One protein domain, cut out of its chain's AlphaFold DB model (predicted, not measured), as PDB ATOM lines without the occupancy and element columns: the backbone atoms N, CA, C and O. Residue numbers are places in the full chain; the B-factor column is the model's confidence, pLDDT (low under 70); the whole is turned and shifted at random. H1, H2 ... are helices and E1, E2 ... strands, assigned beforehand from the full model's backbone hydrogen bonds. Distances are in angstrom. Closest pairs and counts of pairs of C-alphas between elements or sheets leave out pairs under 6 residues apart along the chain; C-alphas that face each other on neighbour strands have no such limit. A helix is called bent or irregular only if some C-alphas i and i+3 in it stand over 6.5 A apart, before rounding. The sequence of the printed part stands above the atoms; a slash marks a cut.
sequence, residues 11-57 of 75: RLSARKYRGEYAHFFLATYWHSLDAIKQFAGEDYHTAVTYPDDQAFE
ATOM      1  N   ARG A  11     -10.648  10.144  17.508       62.50
ATOM      2  CA  ARG A  11      -9.424  10.948  17.517       62.50
ATOM      3  C   ARG A  11      -8.240  10.017  17.671       62.50
ATOM      4  O   ARG A  11      -8.152   9.330  18.679       62.50
ATOM      5  N   LEU A  12      -7.354  10.036  16.677       62.16
ATOM      6  CA  LEU A  12      -6.027   9.441  16.745       62.16
ATOM      7  C   LEU A  12      -5.020  10.559  16.995       62.16
ATOM      8  O   LEU A  12      -4.907  11.489  16.196       62.16
ATOM      9  N   SER A  13      -4.294  10.487  18.105       63.06
ATOM     10  CA  SER A  13      -3.146  11.366  18.346       63.06
ATOM     11  C   SER A  13      -1.890  10.532  18.522       63.06
ATOM     12  O   SER A  13      -1.810   9.759  19.478       63.06
ATOM     13  N   ALA A  14      -0.917  10.715  17.634       64.12
ATOM     14  CA  ALA A  14       0.413  10.147  17.792       64.12
ATOM     15  C   ALA A  14       1.223  11.008  18.773       64.12
ATOM     16  O   ALA A  14       1.364  12.218  18.569       64.12
ATOM     17  N   ARG A  15       1.787  10.412  19.828       62.69
ATOM     18  CA  ARG A  15       2.933  11.027  20.522       62.69
ATOM     19  C   ARG A  15       4.216  10.612  19.799       62.69
ATOM     20  O   ARG A  15       4.274   9.527  19.230       62.69
ATOM     21  N   LYS A  16       5.234  11.488  19.814       63.12
ATOM     22  CA  LYS A  16       6.578  11.216  19.263       63.12
ATOM     23  C   LYS A  16       7.038   9.792  19.606       63.12
ATOM     24  O   LYS A  16       6.834   9.362  20.740       63.12
ATOM     25  N   TYR A  17       7.705   9.138  18.649       60.38
ATOM     26  CA  TYR A  17       8.393   7.857  18.836       60.38
ATOM     27  C   TYR A  17       9.155   7.842  20.167       60.38
ATOM     28  O   TYR A  17       9.995   8.713  20.422       60.38
ATOM     29  N   ARG A  18       8.845   6.868  21.022       60.25
ATOM     30  CA  ARG A  18       9.646   6.543  22.204       60.25
ATOM     31  C   ARG A  18      10.258   5.171  21.952       60.25
ATOM     32  O   ARG A  18       9.594   4.159  22.127       60.25
ATOM     33  N   GLY A  19      11.517   5.153  21.520       72.38
ATOM     34  CA  GLY A  19      12.166   3.911  21.095       72.38
ATOM     35  C   GLY A  19      11.547   3.376  19.801       72.38
ATOM     36  O   GLY A  19      11.360   4.141  18.858       72.38
ATOM     37  N   GLU A  20      11.231   2.083  19.767       80.25
ATOM     38  CA  GLU A  20      10.748   1.374  18.571       80.25
ATOM     39  C   GLU A  20       9.250   1.572  18.288       80.25
ATOM     40  O   GLU A  20       8.806   1.351  17.164       80.25
ATOM     41  N   TYR A  21       8.474   2.055  19.265       80.38
ATOM     42  CA  TYR A  21       7.016   2.147  19.160       80.38
ATOM     43  C   TYR A  21       6.510   3.594  19.097       80.38
ATOM     44  O   TYR A  21       7.028   4.514  19.747       80.38
ATOM     45  N   ALA A  22       5.440   3.787  18.323       83.38
ATOM     46  CA  ALA A  22       4.634   5.000  18.315       83.38
ATOM     47  C   ALA A  22       3.345   4.762  19.111       83.38
ATOM     48  O   ALA A  22       2.651   3.770  18.905       83.38
ATOM     49  N   HIS A  23       3.010   5.688  20.010       82.19
ATOM     50  CA  HIS A  23       1.789   5.594  20.808       82.19
ATOM     51  C   HIS A  23       0.664   6.386  20.158       82.19
ATOM     52  O   HIS A  23       0.800   7.596  19.941       82.19
ATOM     53  N   PHE A  24      -0.459   5.713  19.929       83.25
ATOM     54  CA  PHE A  24      -1.691   6.309  19.438       83.25
ATOM     55  C   PHE A  24      -2.752   6.235  20.527       83.25
ATOM     56  O   PHE A  24      -3.002   5.173  21.082       83.25
ATOM     57  N   PHE A  25      -3.396   7.361  20.813       83.00
ATOM     58  CA  PHE A  25      -4.618   7.355  21.613       83.00
ATOM     59  C   PHE A  25      -5.807   7.278  20.673       83.00
ATOM     60  O   PHE A  25      -5.900   8.116  19.779       83.00
ATOM     61  N   LEU A  26      -6.684   6.301  20.893       84.75
ATOM     62  CA  LEU A  26      -7.982   6.185  20.244       84.75
ATOM     63  C   LEU A  26      -9.060   6.574  21.255       84.75
ATOM     64  O   LEU A  26      -9.351   5.826  22.182       84.75
ATOM     65  N   ALA A  27      -9.659   7.746  21.069       86.88
ATOM     66  CA  ALA A  27     -10.842   8.146  21.823       86.88
ATOM     67  C   ALA A  27     -12.083   7.973  20.948       86.88
ATOM     68  O   ALA A  27     -12.048   8.340  19.773       86.88
ATOM     69  N   THR A  28     -13.155   7.426  21.525       87.31
ATOM     70  CA  THR A  28     -14.457   7.261  20.871       87.31
ATOM     71  C   THR A  28     -15.554   7.839  21.752       87.31
ATOM     72  O   THR A  28     -15.558   7.624  22.961       87.31
ATOM     73  N   TYR A  29     -16.470   8.597  21.151       89.38
ATOM     74  CA  TYR A  29     -17.640   9.122  21.849       89.38
ATOM     75  C   TYR A  29     -18.844   8.201  21.642       89.38
ATOM     76  O   TYR A  29     -19.066   7.706  20.534       89.38
ATOM     77  N   TRP A  30     -19.623   7.985  22.699       90.00
ATOM     78  CA  TRP A  30     -20.786   7.101  22.687       90.00
ATOM     79  C   TRP A  30     -21.968   7.768  23.379       90.00
ATOM     80  O   TRP A  30     -21.800   8.515  24.336       90.00
ATOM     81  N   HIS A  31     -23.179   7.477  22.899       89.00
ATOM     82  CA  HIS A  31     -24.410   8.034  23.470       89.00
ATOM     83  C   HIS A  31     -24.769   7.415  24.830       89.00
ATOM     84  O   HIS A  31     -25.492   8.033  25.605       89.00
ATOM     85  N   SER A  32     -24.321   6.186  25.104       90.44
ATOM     86  CA  SER A  32     -24.590   5.478  26.356       90.44
ATOM     87  C   SER A  32     -23.610   4.325  26.575       90.44
ATOM     88  O   SER A  32     -22.978   3.845  25.630       90.44
ATOM     89  N   LEU A  33     -23.543   3.835  27.815       91.44
ATOM     90  CA  LEU A  33     -22.789   2.631  28.169       91.44
ATOM     91  C   LEU A  33     -23.306   1.388  27.430       91.44
ATOM     92  O   LEU A  33     -22.514   0.567  26.977       91.44
ATOM     93  N   ASP A  34     -24.621   1.275  27.237       93.69
ATOM     94  CA  ASP A  34     -25.222   0.160  26.496       93.69
ATOM     95  C   ASP A  34     -24.751   0.119  25.039       93.69
ATOM     96  O   ASP A  34     -24.536  -0.962  24.490       93.69
ATOM     97  N   ALA A  35     -24.538   1.279  24.408       91.94
ATOM     98  CA  ALA A  35     -23.979   1.340  23.059       91.94
ATOM     99  C   ALA A  35     -22.526   0.832  23.020       91.94
ATOM    100  O   ALA A  35     -22.141   0.162  22.063       91.94
ATOM    101  N   ILE A  36     -21.748   1.100  24.076       91.69
ATOM    102  CA  ILE A  36     -20.388   0.568  24.236       91.69
ATOM    103  C   ILE A  36     -20.447  -0.954  24.395       91.69
ATOM    104  O   ILE A  36     -19.763  -1.664  23.663       91.69
ATOM    105  N   LYS A  37     -21.304  -1.471  25.283       93.50
ATOM    106  CA  LYS A  37     -21.464  -2.916  25.507       93.50
ATOM    107  C   LYS A  37     -21.937  -3.667  24.265       93.50
ATOM    108  O   LYS A  37     -21.439  -4.745  23.968       93.50
ATOM    109  N   GLN A  38     -22.846  -3.090  23.480       93.38
ATOM    110  CA  GLN A  38     -23.264  -3.680  22.200       93.38
ATOM    111  C   GLN A  38     -22.118  -3.770  21.183       93.38
ATOM    112  O   GLN A  38     -22.152  -4.611  20.284       93.38
ATOM    113  N   PHE A  39     -21.120  -2.891  21.294       90.12
ATOM    114  CA  PHE A  39     -19.952  -2.886  20.424       90.12
ATOM    115  C   PHE A  39     -18.827  -3.797  20.934       90.12
ATOM    116  O   PHE A  39     -18.287  -4.571  20.147       90.12
ATOM    117  N   ALA A  40     -18.478  -3.699  22.218       91.06
ATOM    118  CA  ALA A  40     -17.319  -4.358  22.822       91.06
ATOM    119  C   ALA A  40     -17.650  -5.670  23.557       91.06
ATOM    120  O   ALA A  40     -16.750  -6.445  23.863       91.06
ATOM    121  N   GLY A  41     -18.930  -5.943  23.817       92.94
ATOM    122  CA  GLY A  41     -19.383  -7.028  24.685       92.94
ATOM    123  C   GLY A  41     -19.467  -6.612  26.155       92.94
ATOM    124  O   GLY A  41     -19.302  -5.447  26.509       92.94
ATOM    125  N   GLU A  42     -19.738  -7.581  27.033       93.69
ATOM    126  CA  GLU A  42     -19.836  -7.328  28.480       93.69
ATOM    127  C   GLU A  42     -18.481  -7.026  29.132       93.69
ATOM    128  O   GLU A  42     -18.443  -6.330  30.143       93.69
ATOM    129  N   ASP A  43     -17.374  -7.466  28.527       93.44
ATOM    130  CA  ASP A  43     -16.018  -7.075  28.927       93.44
ATOM    131  C   ASP A  43     -15.560  -5.791  28.208       93.44
ATOM    132  O   ASP A  43     -14.488  -5.706  27.612       93.44
ATOM    133  N   TYR A  44     -16.405  -4.759  28.242       92.38
ATOM    134  CA  TYR A  44     -16.169  -3.470  27.575       92.38
ATOM    135  C   TYR A  44     -15.022  -2.639  28.186       92.38
ATOM    136  O   TYR A  44     -14.740  -1.523  27.735       92.38
ATOM    137  N   HIS A  45     -14.380  -3.162  29.231       91.75
ATOM    138  CA  HIS A  45     -13.158  -2.612  29.806       91.75
ATOM    139  C   HIS A  45     -11.905  -3.056  29.049       91.75
ATOM    140  O   HIS A  45     -10.859  -2.448  29.252       91.75
ATOM    141  N   THR A  46     -12.004  -4.048  28.163       91.50
ATOM    142  CA  THR A  46     -10.906  -4.508  27.309       91.50
ATOM    143  C   THR A  46     -11.036  -3.901  25.911       91.50
ATOM    144  O   THR A  46     -12.137  -3.735  25.379       91.50
ATOM    145  N   ALA A  47      -9.908  -3.541  25.298       88.38
ATOM    146  CA  ALA A  47      -9.906  -3.014  23.941       88.38
ATOM    147  C   ALA A  47     -10.338  -4.093  22.934       88.38
ATOM    148  O   ALA A  47      -9.867  -5.230  22.969       88.38
ATOM    149  N   VAL A  48     -11.216  -3.723  22.000       88.56
ATOM    150  CA  VAL A  48     -11.592  -4.601  20.888       88.56
ATOM    151  C   VAL A  48     -10.446  -4.629  19.881       88.56
ATOM    152  O   VAL A  48     -10.186  -3.621  19.226       88.56
ATOM    153  N   THR A  49      -9.800  -5.785  19.742       86.75
ATOM    154  CA  THR A  49      -8.755  -6.026  18.738       86.75
ATOM    155  C   THR A  49      -9.354  -6.729  17.523       86.75
ATOM    156  O   THR A  49     -10.102  -7.701  17.657       86.75
ATOM    157  N   TYR A  50      -9.027  -6.251  16.326       85.19
ATOM    158  CA  TYR A  50      -9.454  -6.855  15.068       85.19
ATOM    159  C   TYR A  50      -8.380  -7.797  14.514       85.19
ATOM    160  O   TYR A  50      -7.193  -7.537  14.694       85.19
ATOM    161  N   PRO A  51      -8.755  -8.860  13.777       86.50
ATOM    162  CA  PRO A  51      -7.776  -9.761  13.159       86.50
ATOM    163  C   PRO A  51      -6.745  -9.037  12.280       86.50
ATOM    164  O   PRO A  51      -5.567  -9.385  12.283       86.50
ATOM    165  N   ASP A  52      -7.179  -7.991  11.575       88.12
ATOM    166  CA  ASP A  52      -6.330  -7.216  10.668       88.12
ATOM    167  C   ASP A  52      -5.309  -6.329  11.405       88.12
ATOM    168  O   ASP A  52      -4.342  -5.882  10.792       88.12
ATOM    169  N   ASP A  53      -5.485  -6.081  12.707       87.81
ATOM    170  CA  ASP A  53      -4.590  -5.226  13.501       87.81
ATOM    171  C   ASP A  53      -3.181  -5.829  13.611       87.81
ATOM    172  O   ASP A  53      -2.188  -5.098  13.671       87.81
ATOM    173  N   GLN A  54      -3.076  -7.161  13.534       86.69
ATOM    174  CA  GLN A  54      -1.800  -7.875  13.512       86.69
ATOM    175  C   GLN A  54      -0.938  -7.487  12.299       86.69
ATOM    176  O   GLN A  54       0.284  -7.437  12.418       86.69
ATOM    177  N   ALA A  55      -1.548  -7.168  11.150       90.00
ATOM    178  CA  ALA A  55      -0.820  -6.764   9.942       90.00
ATOM    179  C   ALA A  55      -0.087  -5.419  10.100       90.00
ATOM    180  O   ALA A  55       0.780  -5.089   9.294       90.00
ATOM    181  N   PHE A  56      -0.449  -4.652  11.129       86.75
ATOM    182  CA  PHE A  56       0.117  -3.345  11.447       86.75
ATOM    183  C   PHE A  56       0.852  -3.340  12.792       86.75
ATOM    184  O   PHE A  56       1.186  -2.265  13.282       86.75
ATOM    185  N   GLU A  57       1.069  -4.518  13.393       88.12
ATOM    186  CA  GLU A  57       1.717  -4.682  14.703       88.12
ATOM    187  C   GLU A  57       1.079  -3.802  15.794       88.12
ATOM    188  O   GLU A  57       1.758  -3.286  16.686       88.12
TER     189      GLU A  57
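This is residues 11 to 57 of the 75 residues of an uncharacterized protein of Serratia odorifera (UniProt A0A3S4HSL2). A long two-stranded hairpin, E1 and E2, makes one arm of a loose, open U; the chain runs on past its open end to the short helix H1 at the bend, then folds back to a second short helix, H2, with residues 50 to 56 sticking out free. The printed part has 47 residues, with two named strands followed by two named helices, E1, E2, H1, H2; the sheet, in the order E1 - E2, is antiparallel, and the class is mixed, helices and strands. The whole is loose, with a radius of gyration of the C-alphas of 13.4 A, and elongated, spanning 38 by 22 by 14 A.

E1, residues 11 to 18, and E2, residues 21 to 27, form a hairpin, antiparallel at 160 degrees between their directions. The C-alphas of Ala 14 and Phe 24 face each other at 4.7 A. N 15 and O 23 are within hydrogen-bond range at 3.0 A, as are N 27 and O 11 at 3.2 A. H1, residues 33 to 40, is apart from E1. H2, residues 51 to 56, is apart from E1, E2 and H1. In H1 every O i to N i+4 pair is within hydrogen-bond range; in H2 0 of 2 are, beside 2 of 3 O i to N i+3 pairs.

E1 begins at C-alpha 11, (-9.424, 10.948, 17.517), and is 20.1 A long; E2 is 19.0 A long. H1 begins at C-alpha 33, (-22.789, 2.631, 28.169), and is 10.4 A long. H2 is 10.3 A long and ends at C-alpha 56, (0.117, -3.345, 11.447); it is neither bent nor irregular, but only just: C-alphas 51 and 54 are 6.3 A apart.

The two C-alphas farthest apart, those of Gly 19 and Asp 34, are 38.0 A apart. The printed part has no cut. The links E1 to E2 and E2 to H1 are tight, H1 to H2 is short, and no link is long. The mean pLDDT of the printed part is 83.8; residues 11 to 18 are under 70.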